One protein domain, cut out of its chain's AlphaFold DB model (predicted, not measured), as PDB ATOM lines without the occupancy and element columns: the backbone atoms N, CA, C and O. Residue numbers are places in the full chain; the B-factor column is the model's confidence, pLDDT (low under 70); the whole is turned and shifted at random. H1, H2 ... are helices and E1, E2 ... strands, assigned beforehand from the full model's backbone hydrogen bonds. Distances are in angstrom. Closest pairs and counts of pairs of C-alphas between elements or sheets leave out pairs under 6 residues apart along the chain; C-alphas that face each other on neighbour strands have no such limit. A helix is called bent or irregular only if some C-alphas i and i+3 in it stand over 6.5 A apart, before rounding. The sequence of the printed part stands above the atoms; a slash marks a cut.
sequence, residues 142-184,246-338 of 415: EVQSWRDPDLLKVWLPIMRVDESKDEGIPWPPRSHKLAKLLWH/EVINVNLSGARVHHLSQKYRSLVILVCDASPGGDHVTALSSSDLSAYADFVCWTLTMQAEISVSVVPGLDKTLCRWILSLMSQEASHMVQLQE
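AT A GLANCE: This is residues 142 to 184 and 246 to 338 of the 415 residues of an uncharacterized protein of Moelleriella libera RCEF 2490 (UniProt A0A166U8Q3). Two parallel strands, E1 and E2, lie side by side as a narrow ribbon, with H3 and H4 over one face and the long helix H5 over the other. From this small body two arms reach out, one ending in the short helix H1 and the other in H2; residues 327 to 338, of which 327 to 337 belong to H5, stick out too. The printed part has 136 residues, with five named helices and two named strands in the order H1 H2 H3 E1 H4 E2 H5, mostly helix. It is loose, with a radius of gyration of the C-alphas of 18.1 A, and spans 59 by 46 by 32 A.

HOW THE PARTS SIT: Begin at H1, residues 142 to 147: residues 142 to 150 stand free. Further on, residues 170 to 184 stand free, of which 173 to 184 belong to H2. Past the cut, look at H3, residues 254 to 263, and E1, residues 266 to 272; their closest C-alphas, those of Ser 261 and Leu 267, are 7.0 A apart. H4, residues 286 to 299, is near H3, with 7 pairs of C-alphas within 10 A. E2, residues 305 to 311, is the parallel neighbour of E1, at 18 degrees; find N 269 and O 307 at 2.8 A and N 309 and O 269 at 2.9 A, within hydrogen-bond range. E1, H4 and E2 form a strand-helix-strand unit, two parallel strands with a helix between them in the chain, and its crossover is right-handed. The closest C-alphas of H4 and E2 are those of Thr 299 and Ile 306, 6.6 A. Last comes H5, residues 315 to 337; its closest C-alpha to E2 is that of Leu 318, 6.4 A from Val 311. H4 and H5 are apart. Every O i to N i+4 pair is within hydrogen-bond range in H1, H3 and H4; in H2 it is 7 of 8 and in H5 16 of 19.

IN THESE COORDINATES: Find C-alpha 142, where H1 begins, at (73.612, -113.276, 163.937). H2 is 17.1 A long, E1 19.3 A, H4 20.0 A and E2 19.0 A. H5 runs 28.5 A from C-alpha 315 at (50.028, -108.517, 168.430) to C-alpha 337 at (59.718, -121.369, 144.958); it has a kink of 55 degrees near residue 331 and is irregular, with C-alphas 332 and 335 7.2 A apart.

THE WHOLE: The two farthest C-alphas, those of His 184 and Ala 283, are 58.9 A apart. Residues 185 to 245 are not printed, and C-alphas 184 and 246 are 32.8 A apart across the cut. The links H1 to H2, 25 residues, and E1 to H4, 13 residues, are long. The mean pLDDT of the printed part is 72.2; residues 142 to 184, 246 to 252, 277 to 279, 281 and 332 to 338 are under 70.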
ATOM      1  N   GLU A 142      74.505-113.455 165.091       68.75
ATOM      2  CA  GLU A 142      73.612-113.276 163.937       68.75
ATOM      3  C   GLU A 142      72.508-114.346 163.919       68.75
ATOM      4  O   GLU A 142      71.327-114.005 163.875       68.75
ATOM      5  N   VAL A 143      72.853-115.624 164.099       67.25
ATOM      6  CA  VAL A 143      71.877-116.725 164.185       67.25
ATOM      7  C   VAL A 143      70.919-116.547 165.366       67.25
ATOM      8  O   VAL A 143      69.724-116.786 165.221       67.25
ATOM      9  N   GLN A 144      71.400-116.099 166.530       65.31
ATOM     10  CA  GLN A 144      70.535-115.784 167.674       65.31
ATOM     11  C   GLN A 144      69.590-114.618 167.371       65.31
ATOM     12  O   GLN A 144      68.413-114.701 167.714       65.31
ATOM     13  N   SER A 145      70.059-113.582 166.668       60.34
ATOM     14  CA  SER A 145      69.201-112.475 166.226       60.34
ATOM     15  C   SER A 145      68.136-112.896 165.204       60.34
ATOM     16  O   SER A 145      67.093-112.257 165.115       60.34
ATOM     17  N   TRP A 146      68.364-113.990 164.468       58.53
ATOM     18  CA  TRP A 146      67.376-114.589 163.562       58.53
ATOM     19  C   TRP A 146      66.414-115.561 164.255       58.53
ATOM     20  O   TRP A 146      65.352-115.841 163.707       58.53
ATOM     21  N   ARG A 147      66.775-116.103 165.427       55.19
ATOM     22  CA  ARG A 147      65.936-117.041 166.200       55.19
ATOM     23  C   ARG A 147      64.892-116.349 167.067       55.19
ATOM     24  O   ARG A 147      63.832-116.923 167.284       55.19
ATOM     25  N   ASP A 148      65.192-115.147 167.542       47.94
ATOM     26  CA  ASP A 148      64.243-114.285 168.249       47.94
ATOM     27  C   ASP A 148      64.161-112.942 167.513       47.94
ATOM     28  O   ASP A 148      64.636-111.918 168.017       47.94
ATOM     29  N   PRO A 149      63.673-112.943 166.254       54.19
ATOM     30  CA  PRO A 149      63.470-111.697 165.549       54.19
ATOM     31  C   PRO A 149      62.468-110.904 166.378       54.19
ATOM     32  O   PRO A 149      61.376-111.382 166.678       54.19
ATOM     33  N   ASP A 150      62.846-109.693 166.773       58.28
ATOM     34  CA  ASP A 150      61.895-108.748 167.333       58.28
ATOM     35  C   ASP A 150      60.887-108.443 166.218       58.28
ATOM     36  O   ASP A 150      61.122-107.592 165.362       58.28
ATOM     37  N   LEU A 151      59.806-109.225 166.168       48.25
ATOM     38  CA  LEU A 151      58.779-109.188 165.126       48.25
ATOM     39  C   LEU A 151      58.058-107.831 165.086       48.25
ATOM     40  O   LEU A 151      57.347-107.551 164.133       48.25
ATOM     41  N   LEU A 152      58.257-106.985 166.104       47.22
ATOM     42  CA  LEU A 152      57.807-105.593 166.123       47.22
ATOM     43  C   LEU A 152      58.772-104.645 165.387       47.22
ATOM     44  O   LEU A 152      58.398-103.522 165.062       47.22
ATOM     45  N   LYS A 153      60.022-105.064 165.156       46.62
ATOM     46  CA  LYS A 153      61.057-104.328 164.403       46.62
ATOM     47  C   LYS A 153      61.237-104.830 162.977       46.62
ATOM     48  O   LYS A 153      61.717-104.079 162.132       46.62
ATOM     49  N   VAL A 154      60.907-106.092 162.715       45.50
ATOM     50  CA  VAL A 154      60.719-106.582 161.350       45.50
ATOM     51  C   VAL A 154      59.403-105.990 160.862       45.50
ATOM     52  O   VAL A 154      58.401-106.100 161.562       45.50
ATOM     53  N   TRP A 155      59.406-105.317 159.708       40.91
ATOM     54  CA  TRP A 155      58.153-104.906 159.083       40.91
ATOM     55  C   TRP A 155      57.383-106.186 158.772       40.91
ATOM     56  O   TRP A 155      57.791-106.964 157.921       40.91
ATOM     57  N   LEU A 156      56.361-106.456 159.574       41.84
ATOM     58  CA  LEU A 156      55.336-107.429 159.262       41.84
ATOM     59  C   LEU A 156      54.107-106.630 158.811       41.84
ATOM     60  O   LEU A 156      53.885-105.542 159.366       41.84
ATOM     61  N   PRO A 157      53.243-107.167 157.931       44.97
ATOM     62  CA  PRO A 157      51.987-106.534 157.495       44.97
ATOM     63  C   PRO A 157      50.928-106.388 158.610       44.97
ATOM     64  O   PRO A 157      49.728-106.404 158.369       44.97
ATOM     65  N   ILE A 158      51.360-106.313 159.868       39.50
ATOM     66  CA  ILE A 158      50.548-106.348 161.083       39.50
ATOM     67  C   ILE A 158      50.298-104.932 161.610       39.50
ATOM     68  O   ILE A 158      49.345-104.702 162.355       39.50
ATOM     69  N   MET A 159      51.132-103.960 161.225       39.59
ATOM     70  CA  MET A 159      50.865-102.561 161.546       39.59
ATOM     71  C   MET A 159      49.660-102.073 160.746       39.59
ATOM     72  O   MET A 159      49.553-102.364 159.560       39.59
ATOM     73  N   ARG A 160      48.775-101.300 161.394       40.25
ATOM     74  CA  ARG A 160      47.641-100.637 160.733       40.25
ATOM     75  C   ARG A 160      48.144 -99.928 159.480       40.25
ATOM     76  O   ARG A 160      48.850 -98.924 159.584       40.25
ATOM     77  N   VAL A 161      47.799-100.476 158.323       42.41
ATOM     78  CA  VAL A 161      48.194 -99.900 157.049       42.41
ATOM     79  C   VAL A 161      47.380 -98.623 156.868       42.41
ATOM     80  O   VAL A 161      46.156 -98.627 156.982       42.41
ATOM     81  N   ASP A 162      48.080 -97.506 156.687       43.88
ATOM     82  CA  ASP A 162      47.475 -96.233 156.305       43.88
ATOM     83  C   ASP A 162      46.746 -96.454 154.976       43.88
ATOM     84  O   ASP A 162      47.395 -96.777 153.987       43.88
ATOM     85  N   GLU A 163      45.419 -96.299 154.944       42.78
ATOM     86  CA  GLU A 163      44.593 -96.539 153.748       42.78
ATOM     87  C   GLU A 163      45.073 -95.743 152.519       42.78
ATOM     88  O   GLU A 163      44.784 -96.121 151.388       42.78
ATOM     89  N   SER A 164      45.829 -94.654 152.720       44.41
ATOM     90  CA  SER A 164      46.421 -93.855 151.640       44.41
ATOM     91  C   SER A 164      47.755 -94.392 151.100       44.41
ATOM     92  O   SER A 164      48.195 -93.970 150.028       44.41
ATOM     93  N   LYS A 165      48.405 -95.302 151.833       45.81
ATOM     94  CA  LYS A 165      49.693 -95.942 151.499       45.81
ATOM     95  C   LYS A 165      49.590 -97.453 151.346       45.81
ATOM     96  O   LYS A 165      50.578 -98.094 151.003       45.81
ATOM     97  N   ASP A 166      48.423 -98.005 151.644       46.28
ATOM     98  CA  ASP A 166      48.106 -99.401 151.439       46.28
ATOM     99  C   ASP A 166      48.192 -99.713 149.943       46.28
ATOM    100  O   ASP A 166      47.457 -99.150 149.131       46.28
ATOM    101  N   GLU A 167      49.100-100.614 149.565       51.22
ATOM    102  CA  GLU A 167      49.170-101.146 148.199       51.22
ATOM    103  C   GLU A 167      47.931-101.998 147.844       51.22
ATOM    104  O   GLU A 167      47.785-102.468 146.710       51.22
ATOM    105  N   GLY A 168      46.990-102.139 148.781       43.25
ATOM    106  CA  GLY A 168      45.639-102.650 148.600       43.25
ATOM    107  C   GLY A 168      44.735-101.813 147.677       43.25
ATOM    108  O   GLY A 168      43.677-101.359 148.094       43.25
ATOM    109  N   ILE A 169      45.098-101.706 146.393       46.84
ATOM    110  CA  ILE A 169      44.188-101.637 145.230       46.84
ATOM    111  C   ILE A 169      43.208-100.439 145.240       46.84
ATOM    112  O   ILE A 169      41.994-100.594 145.384       46.84
ATOM    113  N   PRO A 170      43.703 -99.229 144.944       43.38
ATOM    114  CA  PRO A 170      43.483 -98.736 143.588       43.38
ATOM    115  C   PRO A 170      44.772 -98.222 142.944       43.38
ATOM    116  O   PRO A 170      45.672 -97.696 143.591       43.38
ATOM    117  N   TRP A 171      44.839 -98.353 141.621       40.66
ATOM    118  CA  TRP A 171      45.933 -97.832 140.810       40.66
ATOM    119  C   TRP A 171      46.250 -96.372 141.140       40.66
ATOM    120  O   TRP A 171      45.342 -95.537 141.066       40.66
ATOM    121  N   PRO A 172      47.524 -96.011 141.380       42.84
ATOM    122  CA  PRO A 172      47.912 -94.613 141.349       42.84
ATOM    123  C   PRO A 172      47.480 -94.039 139.991       42.84
ATOM    124  O   PRO A 172      47.782 -94.643 138.961       42.84
ATOM    125  N   PRO A 173      46.836 -92.865 139.908       48.25
ATOM    126  CA  PRO A 173      46.438 -92.277 138.622       48.25
ATOM    127  C   PRO A 173      47.592 -92.169 137.602       48.25
ATOM    128  O   PRO A 173      47.375 -92.138 136.391       48.25
ATOM    129  N   ARG A 174      48.842 -92.160 138.083       44.06
ATOM    130  CA  ARG A 174      50.062 -92.192 137.266       44.06
ATOM    131  C   ARG A 174      50.323 -93.538 136.576       44.06
ATOM    132  O   ARG A 174      50.850 -93.515 135.467       44.06
ATOM    133  N   SER A 175      49.937 -94.679 137.153       43.81
ATOM    134  CA  SER A 175      50.131 -95.990 136.511       43.81
ATOM    135  C   SER A 175      49.206 -96.177 135.310       43.81
ATOM    136  O   SER A 175      49.623 -96.764 134.324       43.81
ATOM    137  N   HIS A 176      48.010 -95.577 135.315       50.22
ATOM    138  CA  HIS A 176      47.148 -95.514 134.125       50.22
ATOM    139  C   HIS A 176      47.820 -94.770 132.967       50.22
ATOM    140  O   HIS A 176      47.685 -95.158 131.808       50.22
ATOM    141  N   LYS A 177      48.556 -93.695 133.272       60.69
ATOM    142  CA  LYS A 177      49.322 -92.952 132.267       60.69
ATOM    143  C   LYS A 177      50.494 -93.786 131.746       60.69
ATOM    144  O   LYS A 177      50.700 -93.821 130.541       60.69
ATOM    145  N   LEU A 178      51.218 -94.476 132.628       52.44
ATOM    146  CA  LEU A 178      52.322 -95.360 132.243       52.44
ATOM    147  C   LEU A 178      51.840 -96.559 131.419       52.44
ATOM    148  O   LEU A 178      52.415 -96.833 130.378       52.44
ATOM    149  N   ALA A 179      50.757 -97.220 131.825       51.66
ATOM    150  CA  ALA A 179      50.150 -98.314 131.071       51.66
ATOM    151  C   ALA A 179      49.722 -97.848 129.674       51.66
ATOM    152  O   ALA A 179      50.030 -98.515 128.694       51.66
ATOM    153  N   LYS A 180      49.099 -96.665 129.559       64.44
ATOM    154  CA  LYS A 180      48.796 -96.055 128.253       64.44
ATOM    155  C   LYS A 180      50.049 -95.780 127.423       64.44
ATOM    156  O   LYS A 180      50.015 -96.001 126.223       64.44
ATOM    157  N   LEU A 181      51.135 -95.309 128.036       64.12
ATOM    158  CA  LEU A 181      52.398 -95.063 127.334       64.12
ATOM    159  C   LEU A 181      53.073 -96.361 126.883       64.12
ATOM    160  O   LEU A 181      53.558 -96.408 125.764       64.12
ATOM    161  N   LEU A 182      53.066 -97.408 127.710       54.59
ATOM    162  CA  LEU A 182      53.604 -98.724 127.358       54.59
ATOM    163  C   LEU A 182      52.791 -99.372 126.237       54.59
ATOM    164  O   LEU A 182      53.377 -99.870 125.287       54.59
ATOM    165  N   TRP A 183      51.459 -99.302 126.298       57.38
ATOM    166  CA  TRP A 183      50.591 -99.742 125.201       57.38
ATOM    167  C   TRP A 183      50.865 -98.968 123.918       57.38
ATOM    168  O   TRP A 183      51.094 -99.573 122.879       57.38
ATOM    169  N   HIS A 184      50.938 -97.641 124.004       69.38
ATOM    170  CA  HIS A 184      51.267 -96.798 122.861       69.38
ATOM    171  C   HIS A 184      52.679 -97.086 122.326       69.38
ATOM    172  O   HIS A 184      52.908 -97.008 121.126       69.38
ATOM    173  N   GLU A 246      50.659-111.060 152.151       38.59
ATOM    174  CA  GLU A 246      49.755-110.085 152.759       38.59
ATOM    175  C   GLU A 246      48.795-110.772 153.748       38.59
ATOM    176  O   GLU A 246      47.827-111.419 153.349       38.59
ATOM    177  N   VAL A 247      49.062-110.644 155.053       40.97
ATOM    178  CA  VAL A 247      48.064-110.920 156.096       40.97
ATOM    179  C   VAL A 247      47.559-109.595 156.644       40.97
ATOM    180  O   VAL A 247      48.243-108.919 157.401       40.97
ATOM    181  N   ILE A 248      46.357-109.216 156.218       42.25
ATOM    182  CA  ILE A 248      45.770-107.900 156.469       42.25
ATOM    183  C   ILE A 248      45.121-107.895 157.857       42.25
ATOM    184  O   ILE A 248      44.039-108.454 158.035       42.25
ATOM    185  N   ASN A 249      45.744-107.224 158.830       40.28
ATOM    186  CA  ASN A 249      45.078-106.849 160.079       40.28
ATOM    187  C   ASN A 249      44.581-105.402 159.986       40.28
ATOM    188  O   ASN A 249      45.299-104.441 160.265       40.28
ATOM    189  N   VAL A 250      43.343-105.239 159.529       44.31
ATOM    190  CA  VAL A 250      42.694-103.935 159.363       44.31
ATOM    191  C   VAL A 250      41.274-104.066 159.896       44.31
ATOM    192  O   VAL A 250      40.682-105.140 159.811       44.31
ATOM    193  N   ASN A 251      40.708-102.977 160.424       48.12
ATOM    194  CA  ASN A 251      39.262-102.829 160.589       48.12
ATOM    195  C   ASN A 251      38.601-103.025 159.212       48.12
ATOM    196  O   ASN A 251      38.402-102.073 158.462       48.12
ATOM    197  N   LEU A 252      38.370-104.278 158.830       62.28
ATOM    198  CA  LEU A 252      37.980-104.657 157.484       62.28
ATOM    199  C   LEU A 252      36.543-104.207 157.265       62.28
ATOM    200  O   LEU A 252      35.596-104.792 157.788       62.28
ATOM    201  N   SER A 253      36.376-103.149 156.476       78.19
ATOM    202  CA  SER A 253      35.063-102.800 155.955       78.19
ATOM    203  C   SER A 253      34.570-103.946 155.068       78.19
ATOM    204  O   SER A 253      35.343-104.556 154.321       78.19
ATOM    205  N   GLY A 254      33.270-104.248 155.118       84.00
ATOM    206  CA  GLY A 254      32.698-105.312 154.286       84.00
ATOM    207  C   GLY A 254      32.959-105.103 152.783       84.00
ATOM    208  O   GLY A 254      33.152-106.059 152.036       84.00
ATOM    209  N   ALA A 255      33.075-103.847 152.342       87.81
ATOM    210  CA  ALA A 255      33.453-103.511 150.971       87.81
ATOM    211  C   ALA A 255      34.844-104.049 150.590       87.81
ATOM    212  O   ALA A 255      35.014-104.577 149.490       87.81
ATOM    213  N   ARG A 256      35.826-103.975 151.500       86.62
ATOM    214  CA  ARG A 256      37.185-104.477 151.255       86.62
ATOM    215  C   ARG A 256      37.211-105.995 151.146       86.62
ATOM    216  O   ARG A 256      37.791-106.510 150.197       86.62
ATOM    217  N   VAL A 257      36.559-106.711 152.064       89.88
ATOM    218  CA  VAL A 257      36.506-108.186 152.008       89.88
ATOM    219  C   VAL A 257      35.840-108.646 150.709       89.88
ATOM    220  O   VAL A 257      36.345-109.549 150.050       89.88
ATOM    221  N   HIS A 258      34.757-107.984 150.291       89.94
ATOM    222  CA  HIS A 258      34.094-108.283 149.023       89.94
ATOM    223  C   HIS A 258      34.989-107.998 147.807       89.94
ATOM    224  O   HIS A 258      35.017-108.776 146.860       89.94
ATOM    225  N   HIS A 259      35.741-106.897 147.807       87.62
ATOM    226  CA  HIS A 259      36.684-106.610 146.725       87.62
ATOM    227  C   HIS A 259      37.807-107.656 146.653       87.62
ATOM    228  O   HIS A 259      38.123-108.169 145.580       87.62
ATOM    229  N   LEU A 260      38.379-108.023 147.802       88.31
ATOM    230  CA  LEU A 260      39.427-109.038 147.875       88.31
ATOM    231  C   LEU A 260      38.908-110.416 147.453       88.31
ATOM    232  O   LEU A 260      39.634-111.145 146.782       88.31
ATOM    233  N   SER A 261      37.660-110.768 147.769       90.94
ATOM    234  CA  SER A 261      37.094-112.073 147.393       90.94
ATOM    235  C   SER A 261      36.856-112.221 145.889       90.94
ATOM    236  O   SER A 261      36.753-113.332 145.380       90.94
ATOM    237  N   GLN A 262      36.829-111.115 145.145       87.12
ATOM    238  CA  GLN A 262      36.831-111.145 143.681       87.12
ATOM    239  C   GLN A 262      38.233-111.338 143.097       87.12
ATOM    240  O   GLN A 262      38.362-111.805 141.966       87.12
ATOM    241  N   LYS A 263      39.275-110.957 143.846       83.94
ATOM    242  CA  LYS A 263      40.667-110.936 143.382       83.94
ATOM    243  C   LYS A 263      41.482-112.142 143.828       83.94
ATOM    244  O   LYS A 263      42.471-112.465 143.173       83.94
ATOM    245  N   TYR A 264      41.119-112.768 144.941       86.00
ATOM    246  CA  TYR A 264      41.831-113.900 145.514       86.00
ATOM    247  C   TYR A 264      40.928-115.128 145.578       86.00
ATOM    248  O   TYR A 264      39.774-115.055 145.989       86.00
ATOM    249  N   ARG A 265      41.486-116.282 145.198       85.69
ATOM    250  CA  ARG A 265      40.783-117.568 145.246       85.69
ATOM    251  C   ARG A 265      40.470-117.984 146.681       85.69
ATOM    252  O   ARG A 265      39.392-118.506 146.931       85.69
ATOM    253  N   SER A 266      41.439-117.802 147.574       89.94
ATOM    254  CA  SER A 266      41.335-118.138 148.988       89.94
ATOM    255  C   SER A 266      41.740-116.930 149.822       89.94
ATOM    256  O   SER A 266      42.692-116.227 149.470       89.94
ATOM    257  N   LEU A 267      40.988-116.673 150.887       92.31
ATOM    258  CA  LEU A 267      41.221-115.585 151.827       92.31
ATOM    259  C   LEU A 267      41.167-116.121 153.251       92.31
ATOM    260  O   LEU A 267      40.198-116.768 153.643       92.31
ATOM    261  N   VAL A 268      42.178-115.776 154.042       93.81
ATOM    262  CA  VAL A 268      42.191-116.033 155.483       93.81
ATOM    263  C   VAL A 268      41.943-114.713 156.203       93.81
ATOM    264  O   VAL A 268      42.715-113.767 156.057       93.81
ATOM    265  N   ILE A 269      40.857-114.638 156.967       93.44
ATOM    266  CA  ILE A 269      40.473-113.462 157.750       93.44
ATOM    267  C   ILE A 269      40.720-113.765 159.223       93.44
ATOM    268  O   ILE A 269      40.084-114.644 159.807       93.44
ATOM    269  N   LEU A 270      41.629-113.007 159.830       93.44
ATOM    270  CA  LEU A 270      41.927-113.091 161.255       93.44
ATOM    271  C   LEU A 270      41.166-111.994 161.995       93.44
ATOM    272  O   LEU A 270      41.419-110.808 161.801       93.44
ATOM    273  N   VAL A 271      40.215-112.395 162.834       91.19
ATOM    274  CA  VAL A 271      39.426-111.487 163.670       91.19
ATOM    275  C   VAL A 271      40.110-111.387 165.025       91.19
ATOM    276  O   VAL A 271      40.023-112.304 165.840       91.19
ATOM    277  N   CYS A 272      40.829-110.293 165.257       88.31
ATOM    278  CA  CYS A 272      41.516-110.065 166.523       88.31
ATOM    279  C   CYS A 272      40.557-109.520 167.582       88.31
ATOM    280  O   CYS A 272      39.832-108.554 167.340       88.31
ATOM    281  N   ASP A 273      40.599-110.112 168.772       83.19
ATOM    282  CA  ASP A 273      39.932-109.554 169.944       83.19
ATOM    283  C   ASP A 273      40.790-108.420 170.532       83.19
ATOM    284  O   ASP A 273      41.950-108.619 170.890       83.19
ATOM    285  N   ALA A 274      40.223-107.216 170.636       74.38
ATOM    286  CA  ALA A 274      40.902-106.045 171.193       74.38
ATOM    287  C   ALA A 274      40.909-106.017 172.734       74.38
ATOM    288  O   ALA A 274      41.258-104.995 173.333       74.38
ATOM    289  N   SER A 275      40.499-107.106 173.388       76.12
ATOM    290  CA  SER A 275      40.440-107.200 174.842       76.12
ATOM    291  C   SER A 275      41.812-106.923 175.480       76.12
ATOM    292  O   SER A 275      42.763-107.681 175.283       76.12
ATOM    293  N   PRO A 276      41.948-105.871 176.314       71.00
ATOM    294  CA  PRO A 276      43.228-105.475 176.913       71.00
ATOM    295  C   PRO A 276      43.739-106.453 177.993       71.00
ATOM    296  O   PRO A 276      44.760-106.196 178.626       71.00
ATOM    297  N   GLY A 277      43.023-107.559 178.235       67.12
ATOM    298  CA  GLY A 277      43.211-108.490 179.353       67.12
ATOM    299  C   GLY A 277      44.341-109.521 179.216       67.12
ATOM    300  O   GLY A 277      44.510-110.330 180.125       67.12
ATOM    301  N   GLY A 278      45.131-109.489 178.139       62.00
ATOM    302  CA  GLY A 278      46.270-110.394 177.923       62.00
ATOM    303  C   GLY A 278      45.949-111.634 177.080       62.00
ATOM    304  O   GLY A 278      44.823-111.821 176.637       62.00
ATOM    305  N   ASP A 279      46.962-112.479 176.852       64.75
ATOM    306  CA  ASP A 279      46.983-113.619 175.905       64.75
ATOM    307  C   ASP A 279      45.990-114.765 176.209       64.75
ATOM    308  O   ASP A 279      46.033-115.825 175.580       64.75
ATOM    309  N   HIS A 280      45.105-114.593 177.188       72.00
ATOM    310  CA  HIS A 280      44.103-115.591 177.529       72.00
ATOM    311  C   HIS A 280      42.829-115.363 176.727       72.00
ATOM    312  O   HIS A 280      42.325-114.245 176.639       72.00
ATOM    313  N   VAL A 281      42.287-116.457 176.189       68.56
ATOM    314  CA  VAL A 281      40.986-116.472 175.518       68.56
ATOM    315  C   VAL A 281      39.931-116.041 176.528       68.56
ATOM    316  O   VAL A 281      39.497-116.824 177.374       68.56
ATOM    317  N   THR A 282      39.547-114.772 176.475       74.81
ATOM    318  CA  THR A 282      38.347-114.317 177.157       74.81
ATOM    319  C   THR A 282      37.172-114.768 176.304       74.81
ATOM    320  O   THR A 282      37.210-114.700 175.078       74.81
ATOM    321  N   ALA A 283      36.154-115.342 176.943       82.31
ATOM    322  CA  ALA A 283      34.955-115.731 176.221       82.31
ATOM    323  C   ALA A 283      34.362-114.478 175.564       82.31
ATOM    324  O   ALA A 283      34.099-113.495 176.260       82.31
ATOM    325  N   LEU A 284      34.164-114.528 174.242       84.56
ATOM    326  CA  LEU A 284      33.478-113.470 173.506       84.56
ATOM    327  C   LEU A 284      32.133-113.183 174.173       84.56
ATOM    328  O   LEU A 284      31.429-114.107 174.604       84.56
ATOM    329  N   SER A 285      31.759-111.907 174.251       89.62
ATOM    330  CA  SER A 285      30.430-111.563 174.742       89.62
ATOM    331  C   SER A 285      29.366-112.184 173.830       89.62
ATOM    332  O   SER A 285      29.602-112.425 172.646       89.62
ATOM    333  N   SER A 286      28.158-112.420 174.350       91.75
ATOM    334  CA  SER A 286      27.060-112.932 173.515       91.75
ATOM    335  C   SER A 286      26.768-112.029 172.308       91.75
ATOM    336  O   SER A 286      26.290-112.522 171.290       91.75
ATOM    337  N   SER A 287      27.037-110.723 172.425       91.31
ATOM    338  CA  SER A 287      26.886-109.766 171.327       91.31
ATOM    339  C   SER A 287      27.969-109.966 170.267       91.31
ATOM    340  O   SER A 287      27.650-110.048 169.083       91.31
ATOM    341  N   ASP A 288      29.229-110.097 170.682       88.75
ATOM    342  CA  ASP A 288      30.358-110.280 169.760       88.75
ATOM    343  C   ASP A 288      30.292-111.636 169.064       88.75
ATOM    344  O   ASP A 288      30.566-111.733 167.872       88.75
ATOM    345  N   LEU A 289      29.846-112.675 169.775       90.88
ATOM    346  CA  LEU A 289      29.626-113.995 169.196       90.88
ATOM    347  C   LEU A 289      28.527-113.966 168.122       90.88
ATOM    348  O   LEU A 289      28.689-114.588 167.074       90.88
ATOM    349  N   SER A 290      27.435-113.229 168.358       91.62
ATOM    350  CA  SER A 290      26.381-113.035 167.353       91.62
ATOM    351  C   SER A 290      26.904-112.266 166.141       91.62
ATOM    352  O   SER A 290      26.675-112.688 165.014       91.62
ATOM    353  N   ALA A 291      27.641-111.174 166.359       91.38
ATOM    354  CA  ALA A 291      28.217-110.379 165.275       91.38
ATOM    355  C   ALA A 291      29.246-111.179 164.456       91.38
ATOM    356  O   ALA A 291      29.267-111.092 163.230       91.38
ATOM    357  N   TYR A 292      30.066-111.994 165.122       91.94
ATOM    358  CA  TYR A 292      30.992-112.917 164.474       91.94
ATOM    359  C   TYR A 292      30.250-113.957 163.630       91.94
ATOM    360  O   TYR A 292      30.621-114.181 162.481       91.94
ATOM    361  N   ALA A 293      29.180-114.561 164.158       93.81
ATOM    362  CA  ALA A 293      28.372-115.524 163.416       93.81
ATOM    363  C   ALA A 293      27.734-114.893 162.166       93.81
ATOM    364  O   ALA A 293      27.842-115.461 161.081       93.81
ATOM    365  N   ASP A 294      27.155-113.696 162.296       93.44
ATOM    366  CA  ASP A 294      26.592-112.948 161.167       93.44
ATOM    367  C   ASP A 294      27.661-112.646 160.107       93.44
ATOM    368  O   ASP A 294      27.427-112.818 158.908       93.44
ATOM    369  N   PHE A 295      28.862-112.247 160.542       93.69
ATOM    370  CA  PHE A 295      29.994-111.995 159.656       93.69
ATOM    371  C   PHE A 295      30.440-113.259 158.915       93.69
ATOM    372  O   PHE A 295      30.575-113.233 157.691       93.69
ATOM    373  N   VAL A 296      30.606-114.383 159.618       94.50
ATOM    374  CA  VAL A 296      30.945-115.674 159.001       94.50
ATOM    375  C   VAL A 296      29.876-116.073 157.985       94.50
ATOM    376  O   VAL A 296      30.209-116.369 156.838       94.50
ATOM    377  N   CYS A 297      28.591-116.000 158.343       95.31
ATOM    378  CA  CYS A 297      27.490-116.284 157.420       95.31
ATOM    379  C   CYS A 297      27.527-115.394 156.175       95.31
ATOM    380  O   CYS A 297      27.319-115.882 155.065       95.31
ATOM    381  N   TRP A 298      27.832-114.108 156.331       95.06
ATOM    382  CA  TRP A 298      28.001-113.202 155.204       95.06
ATOM    383  C   TRP A 298      29.191-113.592 154.313       95.06
ATOM    384  O   TRP A 298      29.043-113.610 153.091       95.06
ATOM    385  N   THR A 299      30.338-113.989 154.879       94.81
ATOM    386  CA  THR A 299      31.495-114.442 154.076       94.81
ATOM    387  C   THR A 299      31.207-115.700 153.252       94.81
ATOM    388  O   THR A 299      31.724-115.822 152.146       94.81
ATOM    389  N   LEU A 300      30.308-116.580 153.710       93.44
ATOM    390  CA  LEU A 300      29.875-117.767 152.954       93.44
ATOM    391  C   LEU A 300      29.094-117.429 151.673       93.44
ATOM    392  O   LEU A 300      28.921-118.291 150.817       93.44
ATOM    393  N   THR A 301      28.609-116.192 151.527       94.38
ATOM    394  CA  THR A 301      27.920-115.742 150.305       94.38
ATOM    395  C   THR A 301      28.882-115.342 149.183       94.38
ATOM    396  O   THR A 301      28.445-115.056 148.067       94.38
ATOM    397  N   MET A 302      30.188-115.303 149.460       94.00
ATOM    398  CA  MET A 302      31.210-114.878 148.507       94.00
ATOM    399  C   MET A 302      31.689-116.021 147.610       94.00
ATOM    400  O   MET A 302      31.540-117.195 147.930       94.00
ATOM    401  N   GLN A 303      32.290-115.669 146.468       88.75
ATOM    402  CA  GLN A 303      32.821-116.654 145.516       88.75
ATOM    403  C   GLN A 303      34.181-117.237 145.932       88.75
ATOM    404  O   GLN A 303      34.540-118.316 145.466       88.75
ATOM    405  N   ALA A 304      34.944-116.528 146.769       90.50
ATOM    406  CA  ALA A 304      36.228-117.005 147.270       90.50
ATOM    407  C   ALA A 304      36.059-118.061 148.370       90.50
ATOM    408  O   ALA A 304      35.077-118.071 149.109       90.50
ATOM    409  N   GLU A 305      37.074-118.904 148.521       92.12
ATOM    410  CA  GLU A 305      37.235-119.787 149.669       92.12
ATOM    411  C   GLU A 305      37.699-118.957 150.871       92.12
ATOM    412  O   GLU A 305      38.872-118.609 150.984       92.12
ATOM    413  N   ILE A 306      36.769-118.570 151.744       94.44
ATOM    414  CA  ILE A 306      37.076-117.714 152.894       94.44
ATOM    415  C   ILE A 306      37.130-118.554 154.167       94.44
ATOM    416  O   ILE A 306      36.150-119.204 154.530       94.44
ATOM    417  N   SER A 307      38.257-118.496 154.875       94.75
ATOM    418  CA  SER A 307      38.385-119.010 156.237       94.75
ATOM    419  C   SER A 307      38.456-117.844 157.219       94.75
ATOM    420  O   SER A 307      39.268-116.934 157.080       94.75
ATOM    421  N   VAL A 308      37.574-117.849 158.216       94.81
ATOM    422  CA  VAL A 308      37.537-116.821 159.261       94.81
ATOM    423  C   VAL A 308      37.952-117.466 160.575       94.81
ATOM    424  O   VAL A 308      37.404-118.498 160.957       94.81
ATOM    425  N   SER A 309      38.940-116.887 161.255       93.94
ATOM    426  CA  SER A 309      39.443-117.378 162.543       93.94
ATOM    427  C   SER A 309      39.527-116.243 163.553       93.94
ATOM    428  O   SER A 309      40.093-115.191 163.262       93.94
ATOM    429  N   VAL A 310      38.988-116.459 164.754       91.56
ATOM    430  CA  VAL A 310      39.178-115.529 165.875       91.56
ATOM    431  C   VAL A 310      40.551-115.769 166.481       91.56
ATOM    432  O   VAL A 310      40.867-116.889 166.886       91.56
ATOM    433  N   VAL A 311      41.356-114.713 166.564       91.25
ATOM    434  CA  VAL A 311      42.681-114.751 167.179       91.25
ATOM    435  C   VAL A 311      42.609-114.061 168.541       91.25
ATOM    436  O   VAL A 311      42.406-112.845 168.594       91.25
ATOM    437  N   PRO A 312      42.759-114.809 169.646       86.75
ATOM    438  CA  PRO A 312      42.763-114.233 170.982       86.75
ATOM    439  C   PRO A 312      44.090-113.522 171.272       86.75
ATOM    440  O   PRO A 312      45.161-113.988 170.877       86.75
ATOM    441  N   GLY A 313      44.025-112.445 172.049       81.25
ATOM    442  CA  GLY A 313      45.202-111.752 172.565       81.25
ATOM    443  C   GLY A 313      45.766-110.675 171.638       81.25
ATOM    444  O   GLY A 313      45.143-110.250 170.671       81.25
ATOM    445  N   LEU A 314      46.958-110.197 171.993       79.19
ATOM    446  CA  LEU A 314      47.591-109.033 171.371       79.19
ATOM    447  C   LEU A 314      48.463-109.421 170.165       79.19
ATOM    448  O   LEU A 314      48.560-110.589 169.779       79.19
ATOM    449  N   ASP A 315      49.165-108.430 169.614       85.25
ATOM    450  CA  ASP A 315      50.028-108.517 168.430       85.25
ATOM    451  C   ASP A 315      50.926-109.761 168.403       85.25
ATOM    452  O   ASP A 315      51.077-110.389 167.362       85.25
ATOM    453  N   LYS A 316      51.478-110.190 169.547       86.31
ATOM    454  CA  LYS A 316      52.351-111.377 169.615       86.31
ATOM    455  C   LYS A 316      51.645-112.667 169.203       86.31
ATOM    456  O   LYS A 316      52.246-113.495 168.513       86.31
ATOM    457  N   THR A 317      50.402-112.863 169.637       87.44
ATOM    458  CA  THR A 317      49.629-114.055 169.273       87.44
ATOM    459  C   THR A 317      49.254-113.991 167.805       87.44
ATOM    460  O   THR A 317      49.447-114.972 167.090       87.44
ATOM    461  N   LEU A 318      48.847-112.818 167.322       88.25
ATOM    462  CA  LEU A 318      48.600-112.602 165.903       88.25
ATOM    463  C   LEU A 318      49.831-112.897 165.036       88.25
ATOM    464  O   LEU A 318      49.713-113.647 164.071       88.25
ATOM    465  N   CYS A 319      51.019-112.410 165.404       89.44
ATOM    466  CA  CYS A 319      52.261-112.724 164.695       89.44
ATOM    467  C   CYS A 319      52.486-114.239 164.594       89.44
ATOM    468  O   CYS A 319      52.860-114.743 163.539       89.44
ATOM    469  N   ARG A 320      52.241-114.989 165.678       89.69
ATOM    470  CA  ARG A 320      52.385-116.456 165.681       89.69
ATOM    471  C   ARG A 320      51.367-117.139 164.774       89.69
ATOM    472  O   ARG A 320      51.732-118.091 164.089       89.69
ATOM    473  N   TRP A 321      50.127-116.659 164.750       92.12
ATOM    474  CA  TRP A 321      49.098-117.149 163.830       92.12
ATOM    475  C   TRP A 321      49.486-116.900 162.376       92.12
ATOM    476  O   TRP A 321      49.445-117.826 161.571       92.12
ATOM    477  N   ILE A 322      49.946-115.691 162.063       90.75
ATOM    478  CA  ILE A 322      50.432-115.317 160.731       90.75
ATOM    479  C   ILE A 322      51.588-116.219 160.310       90.75
ATOM    480  O   ILE A 322      51.527-116.829 159.248       90.75
ATOM    481  N   LEU A 323      52.600-116.383 161.162       89.44
ATOM    482  CA  LEU A 323      53.732-117.266 160.879       89.44
ATOM    483  C   LEU A 323      53.302-118.728 160.721       89.44
ATOM    484  O   LEU A 323      53.826-119.425 159.855       89.44
ATOM    485  N   SER A 324      52.338-119.197 161.518       90.75
ATOM    486  CA  SER A 324      51.794-120.549 161.387       90.75
ATOM    487  C   SER A 324      51.104-120.736 160.037       90.75
ATOM    488  O   SER A 324      51.441-121.675 159.317       90.75
ATOM    489  N   LEU A 325      50.228-119.811 159.645       90.00
ATOM    490  CA  LEU A 325      49.556-119.824 158.343       90.00
ATOM    491  C   LEU A 325      50.561-119.760 157.194       90.00
ATOM    492  O   LEU A 325      50.520-120.591 156.293       90.00
ATOM    493  N   MET A 326      51.528-118.843 157.268       86.81
ATOM    494  CA  MET A 326      52.599-118.743 156.279       86.81
ATOM    495  C   MET A 326      53.393-120.044 156.177       86.81
ATOM    496  O   MET A 326      53.718-120.457 155.073       86.81
ATOM    497  N   SER A 327      53.691-120.716 157.292       86.25
ATOM    498  CA  SER A 327      54.430-121.985 157.273       86.25
ATOM    499  C   SER A 327      53.630-123.136 156.654       86.25
ATOM    500  O   SER A 327      54.195-123.954 155.925       86.25
ATOM    501  N   GLN A 328      52.317-123.174 156.898       86.44
ATOM    502  CA  GLN A 328      51.415-124.158 156.304       86.44
ATOM    503  C   GLN A 328      51.344-123.947 154.788       86.44
ATOM    504  O   GLN A 328      51.651-124.862 154.023       86.44
ATOM    505  N   GLU A 329      51.086-122.715 154.350       80.94
ATOM    506  CA  GLU A 329      50.996-122.361 152.930       80.94
ATOM    507  C   GLU A 329      52.350-122.441 152.204       80.94
ATOM    508  O   GLU A 329      52.421-122.840 151.041       80.94
ATOM    509  N   ALA A 330      53.462-122.149 152.885       77.44
ATOM    510  CA  ALA A 330      54.800-122.259 152.308       77.44
ATOM    511  C   ALA A 330      55.102-123.688 151.842       77.44
ATOM    512  O   ALA A 330      55.729-123.877 150.801       77.44
ATOM    513  N   SER A 331      54.612-124.702 152.563       74.06
ATOM    514  CA  SER A 331      54.804-126.101 152.170       74.06
ATOM    515  C   SER A 331      54.099-126.448 150.850       74.06
ATOM    516  O   SER A 331      54.623-127.229 150.054       74.06
ATOM    517  N   HIS A 332      52.977-125.786 150.556       68.62
ATOM    518  CA  HIS A 332      52.265-125.886 149.278       68.62
ATOM    519  C   HIS A 332      52.986-125.104 148.164       68.62
ATOM    520  O   HIS A 332      52.852-125.424 146.981       68.62
ATOM    521  N   MET A 333      53.793-124.109 148.541       65.81
ATOM    522  CA  MET A 333      54.530-123.217 147.644       65.81
ATOM    523  C   MET A 333      55.941-123.697 147.281       65.81
ATOM    524  O   MET A 333      56.554-123.116 146.388       65.81
ATOM    525  N   VAL A 334      56.469-124.769 147.884       68.94
ATOM    526  CA  VAL A 334      57.838-125.262 147.597       68.94
ATOM    527  C   VAL A 334      58.049-125.556 146.104       68.94
ATOM    528  O   VAL A 334      59.097-125.235 145.555       68.94
ATOM    529  N   GLN A 335      57.033-126.087 145.412       64.25
ATOM    530  CA  GLN A 335      57.103-126.349 143.962       64.25
ATOM    531  C   GLN A 335      57.140-125.071 143.109       64.25
ATOM    532  O   GLN A 335      57.556-125.113 141.956       64.25
ATOM    533  N   LEU A 336      56.685-123.948 143.663       65.31
ATOM    534  CA  LEU A 336      56.651-122.635 143.018       65.31
ATOM    535  C   LEU A 336      57.889-121.797 143.364       65.31
ATOM    536  O   LEU A 336      58.243-120.880 142.627       65.31
ATOM    537  N   GLN A 337      58.564-122.116 144.469       66.56
ATOM    538  CA  GLN A 337      59.718-121.369 144.958       66.56
ATOM    539  C   GLN A 337      60.946-121.534 144.054       66.56
ATOM    540  O   GLN A 337      61.657-120.561 143.825       66.56
ATOM    541  N   GLU A 338      61.156-122.719 143.467       66.56
ATOM    542  CA  GLU A 338      62.216-122.939 142.465       66.56
ATOM    543  C   GLU A 338      62.022-122.078 141.204       66.56
ATOM    544  O   GLU A 338      62.975-121.788 140.482       66.56
TER     545      GLU A 338